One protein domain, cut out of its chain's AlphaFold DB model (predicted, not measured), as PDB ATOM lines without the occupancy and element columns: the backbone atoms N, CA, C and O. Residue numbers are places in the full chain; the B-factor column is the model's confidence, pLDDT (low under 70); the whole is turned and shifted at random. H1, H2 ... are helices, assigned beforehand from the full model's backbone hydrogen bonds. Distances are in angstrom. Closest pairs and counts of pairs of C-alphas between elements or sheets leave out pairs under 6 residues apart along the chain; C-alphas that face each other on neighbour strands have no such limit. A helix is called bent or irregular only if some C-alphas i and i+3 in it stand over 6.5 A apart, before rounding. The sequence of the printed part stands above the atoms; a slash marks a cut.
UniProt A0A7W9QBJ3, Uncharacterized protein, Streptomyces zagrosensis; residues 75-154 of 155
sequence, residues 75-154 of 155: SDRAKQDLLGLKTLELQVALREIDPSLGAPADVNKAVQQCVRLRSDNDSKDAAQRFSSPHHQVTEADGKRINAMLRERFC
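This is residues 75 to 154 of the 155 residues of an uncharacterized protein of Streptomyces zagrosensis (UniProt A0A7W9QBJ3). H1 and H4 make a narrow V that is closed where the last residues of H1 meet H4, and H2 crosses both helices nearly at right angles; short H3 packs on H2 and H4. The first part of H1, residues 75 to 85, sticks out of this compact body as a straight arm. The printed part has 80 residues, with four named helices in the order H1, H2, H3, H4 and no named strand; the class is all helix. The whole is compact, with a radius of gyration of the C-alphas of 12.7 A, and spans 40 by 28 by 18 A, the arm adding to the longest span.

H1 runs from Ser 75, with its C-alpha at (-49.213, 58.647, 151.502), to Ile 97, 33.6 A from first to last C-alpha. H2 holds residues 104 to 119 and is 24.1 A long, beginning at C-alpha 104 at (-41.044, 67.498, 129.533). H3 is five residues, 126 to 130, and measures 5.9 A. H4 covers residues 139 to 152, is 20.1 A long and ends at C-alpha 152 at (-49.029, 79.291, 140.660). No helix is bent or irregular.

H2 and H4 are the hubs, each touching the three other helices. H2 touches H1 through residues 104 to 107 of H2 and 87 to 91 of H1 alone; the closest C-alphas are those of Gln 91 and Val 107, 6.7 A apart. The lines of H1 and H2 are about perpendicular, at 88 degrees. H2 touches H4 with residues 110 to 117 alone, and H4 touches H2 with residues 146 to 150 alone; the closest C-alphas, of Cys 114 and Leu 149, are 6.9 A apart. These two are about perpendicular, at 77 degrees. H1 touches H4 with residues 93 to 97 alone, at a shallow tilt of 27 degrees, opposite ways; the closest C-alphas, of Ile 97 and Asp 141, are 6.3 A apart. H3 touches H4 with 12 pairs of C-alphas within 8 A, the closest being those of Ala 127 and Gly 142, 4.1 A apart. H3 also touches residues 106 to 113 of H2, the closest C-alphas being those of Asp 106 and Phe 130, 6.6 A apart. H1 and H3 are apart. Every backbone O i to N i+4 pair is within hydrogen-bond range in H1, H3 and H4; in H2, 11 of 12 are.

The two C-alphas farthest apart, of Ser 75 and Pro 133, are 41.3 A apart. Without residues 75 to 85, which stand free, the body spans 29 by 24 by 17 A. The printed part has no cut, and its three links, H1 to H2, H2 to H3 and H3 to H4, are short. The mean pLDDT of the printed part is 93.6, and no printed residue is under 70.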
ATOM      1  N   SER A  75     -49.481  57.204 151.412       80.56
ATOM      2  CA  SER A  75     -49.213  58.647 151.502       80.56
ATOM      3  C   SER A  75     -48.240  59.102 150.418       80.56
ATOM      4  O   SER A  75     -48.432  60.149 149.799       80.56
ATOM      5  N   ASP A  76     -47.215  58.300 150.144       85.50
ATOM      6  CA  ASP A  76     -46.220  58.636 149.128       85.50
ATOM      7  C   ASP A  76     -46.780  58.499 147.712       85.50
ATOM      8  O   ASP A  76     -46.514  59.358 146.867       85.50
ATOM      9  N   ARG A  77     -47.663  57.521 147.481       84.31
ATOM     10  CA  ARG A  77     -48.419  57.421 146.230       84.31
ATOM     11  C   ARG A  77     -49.304  58.646 145.993       84.31
ATOM     12  O   ARG A  77     -49.250  59.238 144.920       84.31
ATOM     13  N   ALA A  78     -50.035  59.096 147.014       88.12
ATOM     14  CA  ALA A  78     -50.861  60.299 146.908       88.12
ATOM     15  C   ALA A  78     -50.030  61.559 146.590       88.12
ATOM     16  O   ALA A  78     -50.448  62.398 145.790       88.12
ATOM     17  N   LYS A  79     -48.828  61.696 147.168       87.88
ATOM     18  CA  LYS A  79     -47.909  62.799 146.831       87.88
ATOM     19  C   LYS A  79     -47.433  62.718 145.383       87.88
ATOM     20  O   LYS A  79     -47.388  63.745 144.709       87.88
ATOM     21  N   GLN A  80     -47.077  61.527 144.903       90.88
ATOM     22  CA  GLN A  80     -46.667  61.328 143.510       90.88
ATOM     23  C   GLN A  80     -47.789  61.686 142.534       90.88
ATOM     24  O   GLN A  80     -47.532  62.391 141.559       90.88
ATOM     25  N   ASP A  81     -49.027  61.290 142.831       92.31
ATOM     26  CA  ASP A  81     -50.188  61.626 142.004       92.31
ATOM     27  C   ASP A  81     -50.410  63.147 141.943       92.31
ATOM     28  O   ASP A  81     -50.601  63.710 140.863       92.31
ATOM     29  N   LEU A  82     -50.294  63.847 143.078       92.38
ATOM     30  CA  LEU A  82     -50.387  65.311 143.119       92.38
ATOM     31  C   LEU A  82     -49.272  65.998 142.318       92.38
ATOM     32  O   LEU A  82     -49.535  66.976 141.615       92.38
ATOM     33  N   LEU A  83     -48.037  65.492 142.386       91.00
ATOM     34  CA  LEU A  83     -46.921  66.003 141.581       91.00
ATOM     35  C   LEU A  83     -47.148  65.764 140.082       91.00
ATOM     36  O   LEU A  83     -46.858  66.643 139.264       91.00
ATOM     37  N   GLY A  84     -47.702  64.605 139.720       93.12
ATOM     38  CA  GLY A  84     -48.106  64.290 138.351       93.12
ATOM     39  C   GLY A  84     -49.155  65.269 137.825       93.12
ATOM     40  O   GLY A  84     -48.984  65.842 136.747       93.12
ATOM     41  N   LEU A  85     -50.192  65.548 138.619       95.25
ATOM     42  CA  LEU A  85     -51.226  66.531 138.281       95.25
ATOM     43  C   LEU A  85     -50.651  67.944 138.131       95.25
ATOM     44  O   LEU A  85     -50.956  68.625 137.154       95.25
ATOM     45  N   LYS A  86     -49.771  68.372 139.042       93.62
ATOM     46  CA  LYS A  86     -49.103  69.682 138.954       93.62
ATOM     47  C   LYS A  86     -48.222  69.811 137.718       93.62
ATOM     48  O   LYS A  86     -48.179  70.872 137.097       93.62
ATOM     49  N   THR A  87     -47.556  68.728 137.334       95.88
ATOM     50  CA  THR A  87     -46.746  68.675 136.115       95.88
ATOM     51  C   THR A  87     -47.618  68.837 134.874       95.88
ATOM     52  O   THR A  87     -47.276  69.620 133.989       95.88
ATOM     53  N   LEU A  88     -48.762  68.151 134.814       97.00
ATOM     54  CA  LEU A  88     -49.724  68.300 133.718       97.00
ATOM     55  C   LEU A  88     -50.294  69.722 133.656       97.00
ATOM     56  O   LEU A  88     -50.337  70.310 132.578       97.00
ATOM     57  N   GLU A  89     -50.667  70.292 134.804       97.19
ATOM     58  CA  GLU A  89     -51.158  71.670 134.909       97.19
ATOM     59  C   GLU A  89     -50.136  72.669 134.341       97.19
ATOM     60  O   GLU A  89     -50.484  73.522 133.527       97.19
ATOM     61  N   LEU A  90     -48.859  72.517 134.704       97.38
ATOM     62  CA  LEU A  90     -47.775  73.355 134.200       97.38
ATOM     63  C   LEU A  90     -47.565  73.190 132.688       97.38
ATOM     64  O   LEU A  90     -47.388  74.178 131.979       97.38
ATOM     65  N   GLN A  91     -47.611  71.961 132.168       98.00
ATOM     66  CA  GLN A  91     -47.487  71.732 130.726       98.00
ATOM     67  C   GLN A  91     -48.621  72.396 129.934       98.00
ATOM     68  O   GLN A  91     -48.384  72.907 128.840       98.00
ATOM     69  N   VAL A  92     -49.850  72.376 130.460       98.25
ATOM     70  CA  VAL A  92     -50.994  73.061 129.840       98.25
ATOM     71  C   VAL A  92     -50.806  74.574 129.906       98.25
ATOM     72  O   VAL A  92     -50.889  75.228 128.872       98.25
ATOM     73  N   ALA A  93     -50.454  75.121 131.072       97.94
ATOM     74  CA  ALA A  93     -50.242  76.559 131.243       97.94
ATOM     75  C   ALA A  93     -49.130  77.112 130.330       97.94
ATOM     76  O   ALA A  93     -49.252  78.213 129.796       97.94
ATOM     77  N   LEU A  94     -48.055  76.348 130.109       98.12
ATOM     78  CA  LEU A  94     -47.006  76.721 129.157       98.12
ATOM     79  C   LEU A  94     -47.527  76.745 127.711       98.12
ATOM     80  O   LEU A  94     -47.239  77.697 126.989       98.12
ATOM     81  N   ARG A  95     -48.338  75.752 127.315       98.12
ATOM     82  CA  ARG A  95     -48.959  75.687 125.978       98.12
ATOM     83  C   ARG A  95     -49.956  76.808 125.700       98.12
ATOM     84  O   ARG A  95     -50.104  77.212 124.552       98.12
ATOM     85  N   GLU A  96     -50.639  77.307 126.725       98.19
ATOM     86  CA  GLU A  96     -51.543  78.460 126.605       98.19
ATOM     87  C   GLU A  96     -50.798  79.773 126.322       98.19
ATOM     88  O   GLU A  96     -51.358  80.700 125.732       98.19
ATOM     89  N   ILE A  97     -49.542  79.876 126.763       97.81
ATOM     90  CA  ILE A  97     -48.697  81.032 126.469       97.81
ATOM     91  C   ILE A  97     -48.113  80.897 125.067       97.81
ATOM     92  O   ILE A  97     -48.268  81.821 124.271       97.81
ATOM     93  N   ASP A  98     -47.504  79.747 124.775       97.38
ATOM     94  CA  ASP A  98     -46.941  79.413 123.471       97.38
ATOM     95  C   ASP A  98     -47.203  77.928 123.137       97.38
ATOM     96  O   ASP A  98     -46.733  77.048 123.868       97.38
ATOM     97  N   PRO A  99     -47.913  77.611 122.033       97.25
ATOM     98  CA  PRO A  99     -48.307  76.240 121.688       97.25
ATOM     99  C   PRO A  99     -47.156  75.246 121.506       97.25
ATOM    100  O   PRO A  99     -47.385  74.037 121.547       97.25
ATOM    101  N   SER A 100     -45.940  75.731 121.259       97.19
ATOM    102  CA  SER A 100     -44.757  74.888 121.068       97.19
ATOM    103  C   SER A 100     -44.111  74.431 122.383       97.19
ATOM    104  O   SER A 100     -43.269  73.530 122.366       97.19
ATOM    105  N   LEU A 101     -44.505  75.029 123.513       97.25
ATOM    106  CA  LEU A 101     -44.013  74.680 124.841       97.25
ATOM    107  C   LEU A 101     -44.784  73.497 125.447       97.25
ATOM    108  O   LEU A 101     -45.679  72.901 124.847       97.25
ATOM    109  N   GLY A 102     -44.431  73.141 126.683       95.56
ATOM    110  CA  GLY A 102     -45.110  72.101 127.458       95.56
ATOM    111  C   GLY A 102     -44.559  70.697 127.218       95.56
ATOM    112  O   GLY A 102     -45.151  69.720 127.683       95.56
ATOM    113  N   ALA A 103     -43.418  70.575 126.536       96.62
ATOM    114  CA  ALA A 103     -42.657  69.337 126.528       96.62
ATOM    115  C   ALA A 103     -42.061  69.066 127.928       96.62
ATOM    116  O   ALA A 103     -41.845  70.001 128.707       96.62
ATOM    117  N   PRO A 104     -41.703  67.811 128.261       95.12
ATOM    118  CA  PRO A 104     -41.044  67.498 129.533       95.12
ATOM    119  C   PRO A 104     -39.768  68.320 129.788       95.12
ATOM    120  O   PRO A 104     -39.455  68.657 130.929       95.12
ATOM    121  N   ALA A 105     -39.045  68.699 128.728       95.94
ATOM    122  CA  ALA A 105     -37.880  69.574 128.831       95.94
ATOM    123  C   ALA A 105     -38.236  70.981 129.346       95.94
ATOM    124  O   ALA A 105     -37.478  71.554 130.129       95.94
ATOM    125  N   ASP A 106     -39.396  71.521 128.967       97.44
ATOM    126  CA  ASP A 106     -39.837  72.853 129.388       97.44
ATOM    127  C   ASP A 106     -40.313  72.870 130.839       97.44
ATOM    128  O   ASP A 106     -40.085  73.846 131.550       97.44
ATOM    129  N   VAL A 107     -40.866  71.757 131.326       96.12
ATOM    130  CA  VAL A 107     -41.153  71.570 132.757       96.12
ATOM    131  C   VAL A 107     -39.865  71.680 133.577       96.12
ATOM    132  O   VAL A 107     -39.812  72.416 134.561       96.12
ATOM    133  N   ASN A 108     -38.788  71.018 133.145       95.81
ATOM    134  CA  ASN A 108     -37.495  71.115 133.826       95.81
ATOM    135  C   ASN A 108     -36.927  72.543 133.786       95.81
ATOM    136  O   ASN A 108     -36.386  73.025 134.784       95.81
ATOM    137  N   LYS A 109     -37.077  73.247 132.656       96.81
ATOM    138  CA  LYS A 109     -36.706  74.666 132.548       96.81
ATOM    139  C   LYS A 109     -37.508  75.536 133.521       96.81
ATOM    140  O   LYS A 109     -36.910  76.398 134.157       96.81
ATOM    141  N   ALA A 110     -38.809  75.288 133.681       96.38
ATOM    142  CA  ALA A 110     -39.674  75.999 134.624       96.38
ATOM    143  C   ALA A 110     -39.250  75.799 136.083       96.38
ATOM    144  O   ALA A 110     -39.167  76.773 136.827       96.38
ATOM    145  N   VAL A 111     -38.887  74.575 136.480       94.25
ATOM    146  CA  VAL A 111     -38.350  74.309 137.827       94.25
ATOM    147  C   VAL A 111     -37.067  75.110 138.072       94.25
ATOM    148  O   VAL A 111     -36.921  75.753 139.110       94.25
ATOM    149  N   GLN A 112     -36.149  75.137 137.101       94.06
ATOM    150  CA  GLN A 112     -34.926  75.944 137.205       94.06
ATOM    151  C   GLN A 112     -35.224  77.447 137.230       94.06
ATOM    152  O   GLN A 112     -34.557  78.196 137.944       94.06
ATOM    153  N   GLN A 113     -36.235  77.884 136.481       95.50
ATOM    154  CA  GLN A 113     -36.676  79.272 136.480       95.50
ATOM    155  C   GLN A 113     -37.251  79.673 137.840       95.50
ATOM    156  O   GLN A 113     -36.922  80.747 138.328       95.50
ATOM    157  N   CYS A 114     -38.005  78.797 138.512       94.31
ATOM    158  CA  CYS A 114     -38.472  79.048 139.877       94.31
ATOM    159  C   CYS A 114     -37.323  79.280 140.863       94.31
ATOM    160  O   CYS A 114     -37.416  80.158 141.717       94.31
ATOM    161  N   VAL A 115     -36.215  78.541 140.736       92.88
ATOM    162  CA  VAL A 115     -35.027  78.767 141.577       92.88
ATOM    163  C   VAL A 115     -34.448  80.166 141.346       92.88
ATOM    164  O   VAL A 115     -34.063  80.824 142.308       92.88
ATOM    165  N   ARG A 116     -34.419  80.646 140.095       91.88
ATOM    166  CA  ARG A 116     -33.969  82.013 139.781       91.88
ATOM    167  C   ARG A 116     -34.934  83.066 140.305       91.88
ATOM    168  O   ARG A 116     -34.486  83.991 140.967       91.88
ATOM    169  N   LEU A 117     -36.233  82.881 140.083       92.88
ATOM    170  CA  LEU A 117     -37.275  83.826 140.489       92.88
ATOM    171  C   LEU A 117     -37.335  84.043 142.007       92.88
ATOM    172  O   LEU A 117     -37.657  85.139 142.448       92.88
ATOM    173  N   ARG A 118     -36.977  83.032 142.810       89.69
ATOM    174  CA  ARG A 118     -36.856  83.174 144.271       89.69
ATOM    175  C   ARG A 118     -35.708  84.089 144.703       89.69
ATOM    176  O   ARG A 118     -35.794  84.705 145.760       89.69
ATOM    177  N   SER A 119     -34.638  84.155 143.915       87.19
ATOM    178  CA  SER A 119     -33.458  84.981 144.207       87.19
ATOM    179  C   SER A 119     -33.526  86.352 143.534       87.19
ATOM    180  O   SER A 119     -33.025  87.329 144.081       87.19
ATOM    181  N   ASP A 120     -34.138  86.419 142.355       85.88
ATOM    182  CA  ASP A 120     -34.319  87.623 141.554       85.88
ATOM    183  C   ASP A 120     -35.724  87.623 140.947       85.88
ATOM    184  O   ASP A 120     -36.013  86.934 139.963       85.88
ATOM    185  N   ASN A 121     -36.604  88.426 141.547       76.81
ATOM    186  CA  ASN A 121     -37.996  88.517 141.135       76.81
ATOM    187  C   ASN A 121     -38.158  89.020 139.697       76.81
ATOM    188  O   ASN A 121     -39.186  88.722 139.104       76.81
ATOM    189  N   ASP A 122     -37.177  89.706 139.107       73.81
ATOM    190  CA  ASP A 122     -37.292  90.319 137.780       73.81
ATOM    191  C   ASP A 122     -36.490  89.590 136.694       73.81
ATOM    192  O   ASP A 122     -36.209  90.162 135.638       73.81
ATOM    193  N   SER A 123     -36.156  88.313 136.915       75.88
ATOM    194  CA  SER A 123     -35.339  87.502 136.003       75.88
ATOM    195  C   SER A 123     -35.841  87.562 134.548       75.88
ATOM    196  O   SER A 123     -36.822  86.919 134.178       75.88
ATOM    197  N   LYS A 124     -35.164  88.332 133.681       80.31
ATOM    198  CA  LYS A 124     -35.580  88.586 132.278       80.31
ATOM    199  C   LYS A 124     -35.230  87.457 131.303       80.31
ATOM    200  O   LYS A 124     -35.440  87.576 130.101       80.31
ATOM    201  N   ASP A 125     -34.683  86.362 131.808       87.75
ATOM    202  CA  ASP A 125     -34.077  85.281 131.031       87.75
ATOM    203  C   ASP A 125     -35.063  84.198 130.571       87.75
ATOM    204  O   ASP A 125     -34.664  83.305 129.826       87.75
ATOM    205  N   ALA A 126     -36.338  84.259 130.973       93.88
ATOM    206  CA  ALA A 126     -37.322  83.234 130.624       93.88
ATOM    207  C   ALA A 126     -37.454  83.035 129.109       93.88
ATOM    208  O   ALA A 126     -37.404  81.902 128.645       93.88
ATOM    209  N   ALA A 127     -37.534  84.112 128.324       95.94
ATOM    210  CA  ALA A 127     -37.601  84.000 126.867       95.94
ATOM    211  C   ALA A 127     -36.405  83.199 126.319       95.94
ATOM    212  O   ALA A 127     -36.579  82.172 125.672       95.94
ATOM    213  N   GLN A 128     -35.183  83.583 126.697       96.38
ATOM    214  CA  GLN A 128     -33.965  82.893 126.271       96.38
ATOM    215  C   GLN A 128     -33.915  81.429 126.732       96.38
ATOM    216  O   GLN A 128     -33.468  80.559 125.989       96.38
ATOM    217  N   ARG A 129     -34.342  81.150 127.965       95.81
ATOM    218  CA  ARG A 129     -34.296  79.811 128.558       95.81
ATOM    219  C   ARG A 129     -35.293  78.860 127.903       95.81
ATOM    220  O   ARG A 129     -34.975  77.685 127.718       95.81
ATOM    221  N   PHE A 130     -36.494  79.345 127.600       97.25
ATOM    222  CA  PHE A 130     -37.548  78.535 126.998       97.25
ATOM    223  C   PHE A 130     -37.402  78.404 125.480       97.25
ATOM    224  O   PHE A 130     -37.797  77.368 124.949       97.25
ATOM    225  N   SER A 131     -36.703  79.327 124.817       96.88
ATOM    226  CA  SER A 131     -36.278  79.168 123.426       96.88
ATOM    227  C   SER A 131     -35.462  77.890 123.163       96.88
ATOM    228  O   SER A 131     -34.837  77.287 124.040       96.88
ATOM    229  N   SER A 132     -35.462  77.481 121.899       94.69
ATOM    230  CA  SER A 132     -34.707  76.369 121.327       94.69
ATOM    231  C   SER A 132     -34.217  76.736 119.913       94.69
ATOM    232  O   SER A 132     -34.658  77.739 119.351       94.69
ATOM    233  N   PRO A 133     -33.342  75.930 119.280       95.19
ATOM    234  CA  PRO A 133     -32.913  76.184 117.901       95.19
ATOM    235  C   PRO A 133     -34.055  76.213 116.872       95.19
ATOM    236  O   PRO A 133     -33.921  76.846 115.831       95.19
ATOM    237  N   HIS A 134     -35.171  75.535 117.158       94.31
ATOM    238  CA  HIS A 134     -36.307  75.397 116.240       94.31
ATOM    239  C   HIS A 134     -37.527  76.231 116.646       94.31
ATOM    240  O   HIS A 134     -38.521  76.245 115.926       94.31
ATOM    241  N   HIS A 135     -37.469  76.917 117.788       95.75
ATOM    242  CA  HIS A 135     -38.567  77.725 118.300       95.75
ATOM    243  C   HIS A 135     -38.036  78.834 119.213       95.75
ATOM    244  O   HIS A 135     -37.295  78.554 120.153       95.75
ATOM    245  N   GLN A 136     -38.433  80.079 118.959       97.50
ATOM    246  CA  GLN A 136     -38.035  81.232 119.761       97.50
ATOM    247  C   GLN A 136     -39.226  81.769 120.548       97.50
ATOM    248  O   GLN A 136     -40.235  82.136 119.951       97.50
ATOM    249  N   VAL A 137     -39.062  81.884 121.866       97.19
ATOM    250  CA  VAL A 137     -40.044  82.506 122.756       97.19
ATOM    251  C   VAL A 137     -39.829  84.015 122.749       97.19
ATOM    252  O   VAL A 137     -38.704  84.503 122.890       97.19
ATOM    253  N   THR A 138     -40.910  84.776 122.592       96.44
ATOM    254  CA  THR A 138     -40.840  86.241 122.603       96.44
ATOM    255  C   THR A 138     -40.550  86.776 124.009       96.44
ATOM    256  O   THR A 138     -40.823  86.123 125.017       96.44
ATOM    257  N   GLU A 139     -40.040  88.007 124.123       95.75
ATOM    258  CA  GLU A 139     -39.850  88.633 125.441       95.75
ATOM    259  C   GLU A 139     -41.183  88.793 126.199       95.75
ATOM    260  O   GLU A 139     -41.238  88.621 127.419       95.75
ATOM    261  N   ALA A 140     -42.267  89.097 125.478       95.88
ATOM    262  CA  ALA A 140     -43.601  89.222 126.055       95.88
ATOM    263  C   ALA A 140     -44.082  87.889 126.646       95.88
ATOM    264  O   ALA A 140     -44.556  87.856 127.783       95.88
ATOM    265  N   ASP A 141     -43.887  86.786 125.925       97.25
ATOM    266  CA  ASP A 141     -44.241  85.454 126.416       97.25
ATOM    267  C   ASP A 141     -43.328  85.010 127.557       97.25
ATOM    268  O   ASP A 141     -43.816  84.491 128.555       97.25
ATOM    269  N   GLY A 142     -42.032  85.334 127.510       96.81
ATOM    270  CA  GLY A 142     -41.124  85.138 128.643       96.81
ATOM    271  C   GLY A 142     -41.612  85.831 129.923       96.81
ATOM    272  O   GLY A 142     -41.589  85.239 131.004       96.81
ATOM    273  N   LYS A 143     -42.127  87.064 129.815       96.25
ATOM    274  CA  LYS A 143     -42.744  87.778 130.949       96.25
ATOM    275  C   LYS A 143     -44.012  87.084 131.444       96.25
ATOM    276  O   LYS A 143     -44.184  86.952 132.656       96.25
ATOM    277  N   ARG A 144     -44.874  86.615 130.533       96.94
ATOM    278  CA  ARG A 144     -46.087  85.850 130.879       96.94
ATOM    279  C   ARG A 144     -45.739  84.542 131.589       96.94
ATOM    280  O   ARG A 144     -46.374  84.225 132.590       96.94
ATOM    281  N   ILE A 145     -44.700  83.834 131.137       97.19
ATOM    282  CA  ILE A 145     -44.194  82.611 131.776       97.19
ATOM    283  C   ILE A 145     -43.747  82.927 133.202       97.19
ATOM    284  O   ILE A 145     -44.211  82.282 134.135       97.19
ATOM    285  N   ASN A 146     -42.913  83.949 133.403       96.50
ATOM    286  CA  ASN A 146     -42.469  84.335 134.745       96.50
ATOM    287  C   ASN A 146     -43.629  84.714 135.674       96.50
ATOM    288  O   ASN A 146     -43.627  84.322 136.838       96.50
ATOM    289  N   ALA A 147     -44.610  85.478 135.184       95.31
ATOM    290  CA  ALA A 147     -45.795  85.832 135.963       95.31
ATOM    291  C   ALA A 147     -46.568  84.579 136.397       95.31
ATOM    292  O   ALA A 147     -46.744  84.355 137.592       95.31
ATOM    293  N   MET A 148     -46.905  83.711 135.441       96.25
ATOM    294  CA  MET A 148     -47.619  82.458 135.694       96.25
ATOM    295  C   MET A 148     -46.862  81.541 136.667       96.25
ATOM    296  O   MET A 148     -47.463  80.985 137.589       96.25
ATOM    297  N   LEU A 149     -45.541  81.413 136.507       95.94
ATOM    298  CA  LEU A 149     -44.709  80.590 137.382       95.94
ATOM    299  C   LEU A 149     -44.720  81.113 138.822       95.94
ATOM    300  O   LEU A 149     -44.979  80.332 139.736       95.94
ATOM    301  N   ARG A 150     -44.511  82.419 139.031       93.88
ATOM    302  CA  ARG A 150     -44.550  83.031 140.372       93.88
ATOM    303  C   ARG A 150     -45.910  82.875 141.043       93.88
ATOM    304  O   ARG A 150     -45.971  82.587 142.229       93.88
ATOM    305  N   GLU A 151     -46.989  83.063 140.294       93.12
ATOM    306  CA  GLU A 151     -48.339  83.063 140.856       93.12
ATOM    307  C   GLU A 151     -48.822  81.668 141.264       93.12
ATOM    308  O   GLU A 151     -49.625  81.544 142.187       93.12
ATOM    309  N   ARG A 152     -48.380  80.612 140.566       93.50
ATOM    310  CA  ARG A 152     -49.029  79.291 140.660       93.50
ATOM    311  C   ARG A 152     -48.095  78.113 140.924       93.50
ATOM    312  O   ARG A 152     -48.572  77.083 141.404       93.50
ATOM    313  N   PHE A 153     -46.809  78.221 140.587       93.44
ATOM    314  CA  PHE A 153     -45.914  77.056 140.499       93.44
ATOM    315  C   PHE A 153     -44.596  77.189 141.266       93.44
ATOM    316  O   PHE A 153     -43.982  76.167 141.568       93.44
ATOM    317  N   CYS A 154     -44.166  78.402 141.607       91.69
ATOM    318  CA  CYS A 154     -42.996  78.653 142.441       91.69
ATOM    319  C   CYS A 154     -43.452  79.028 143.864       91.69
ATOM    320  O   CYS A 154     -43.669  80.211 144.116       91.69
TER     321      CYS A 154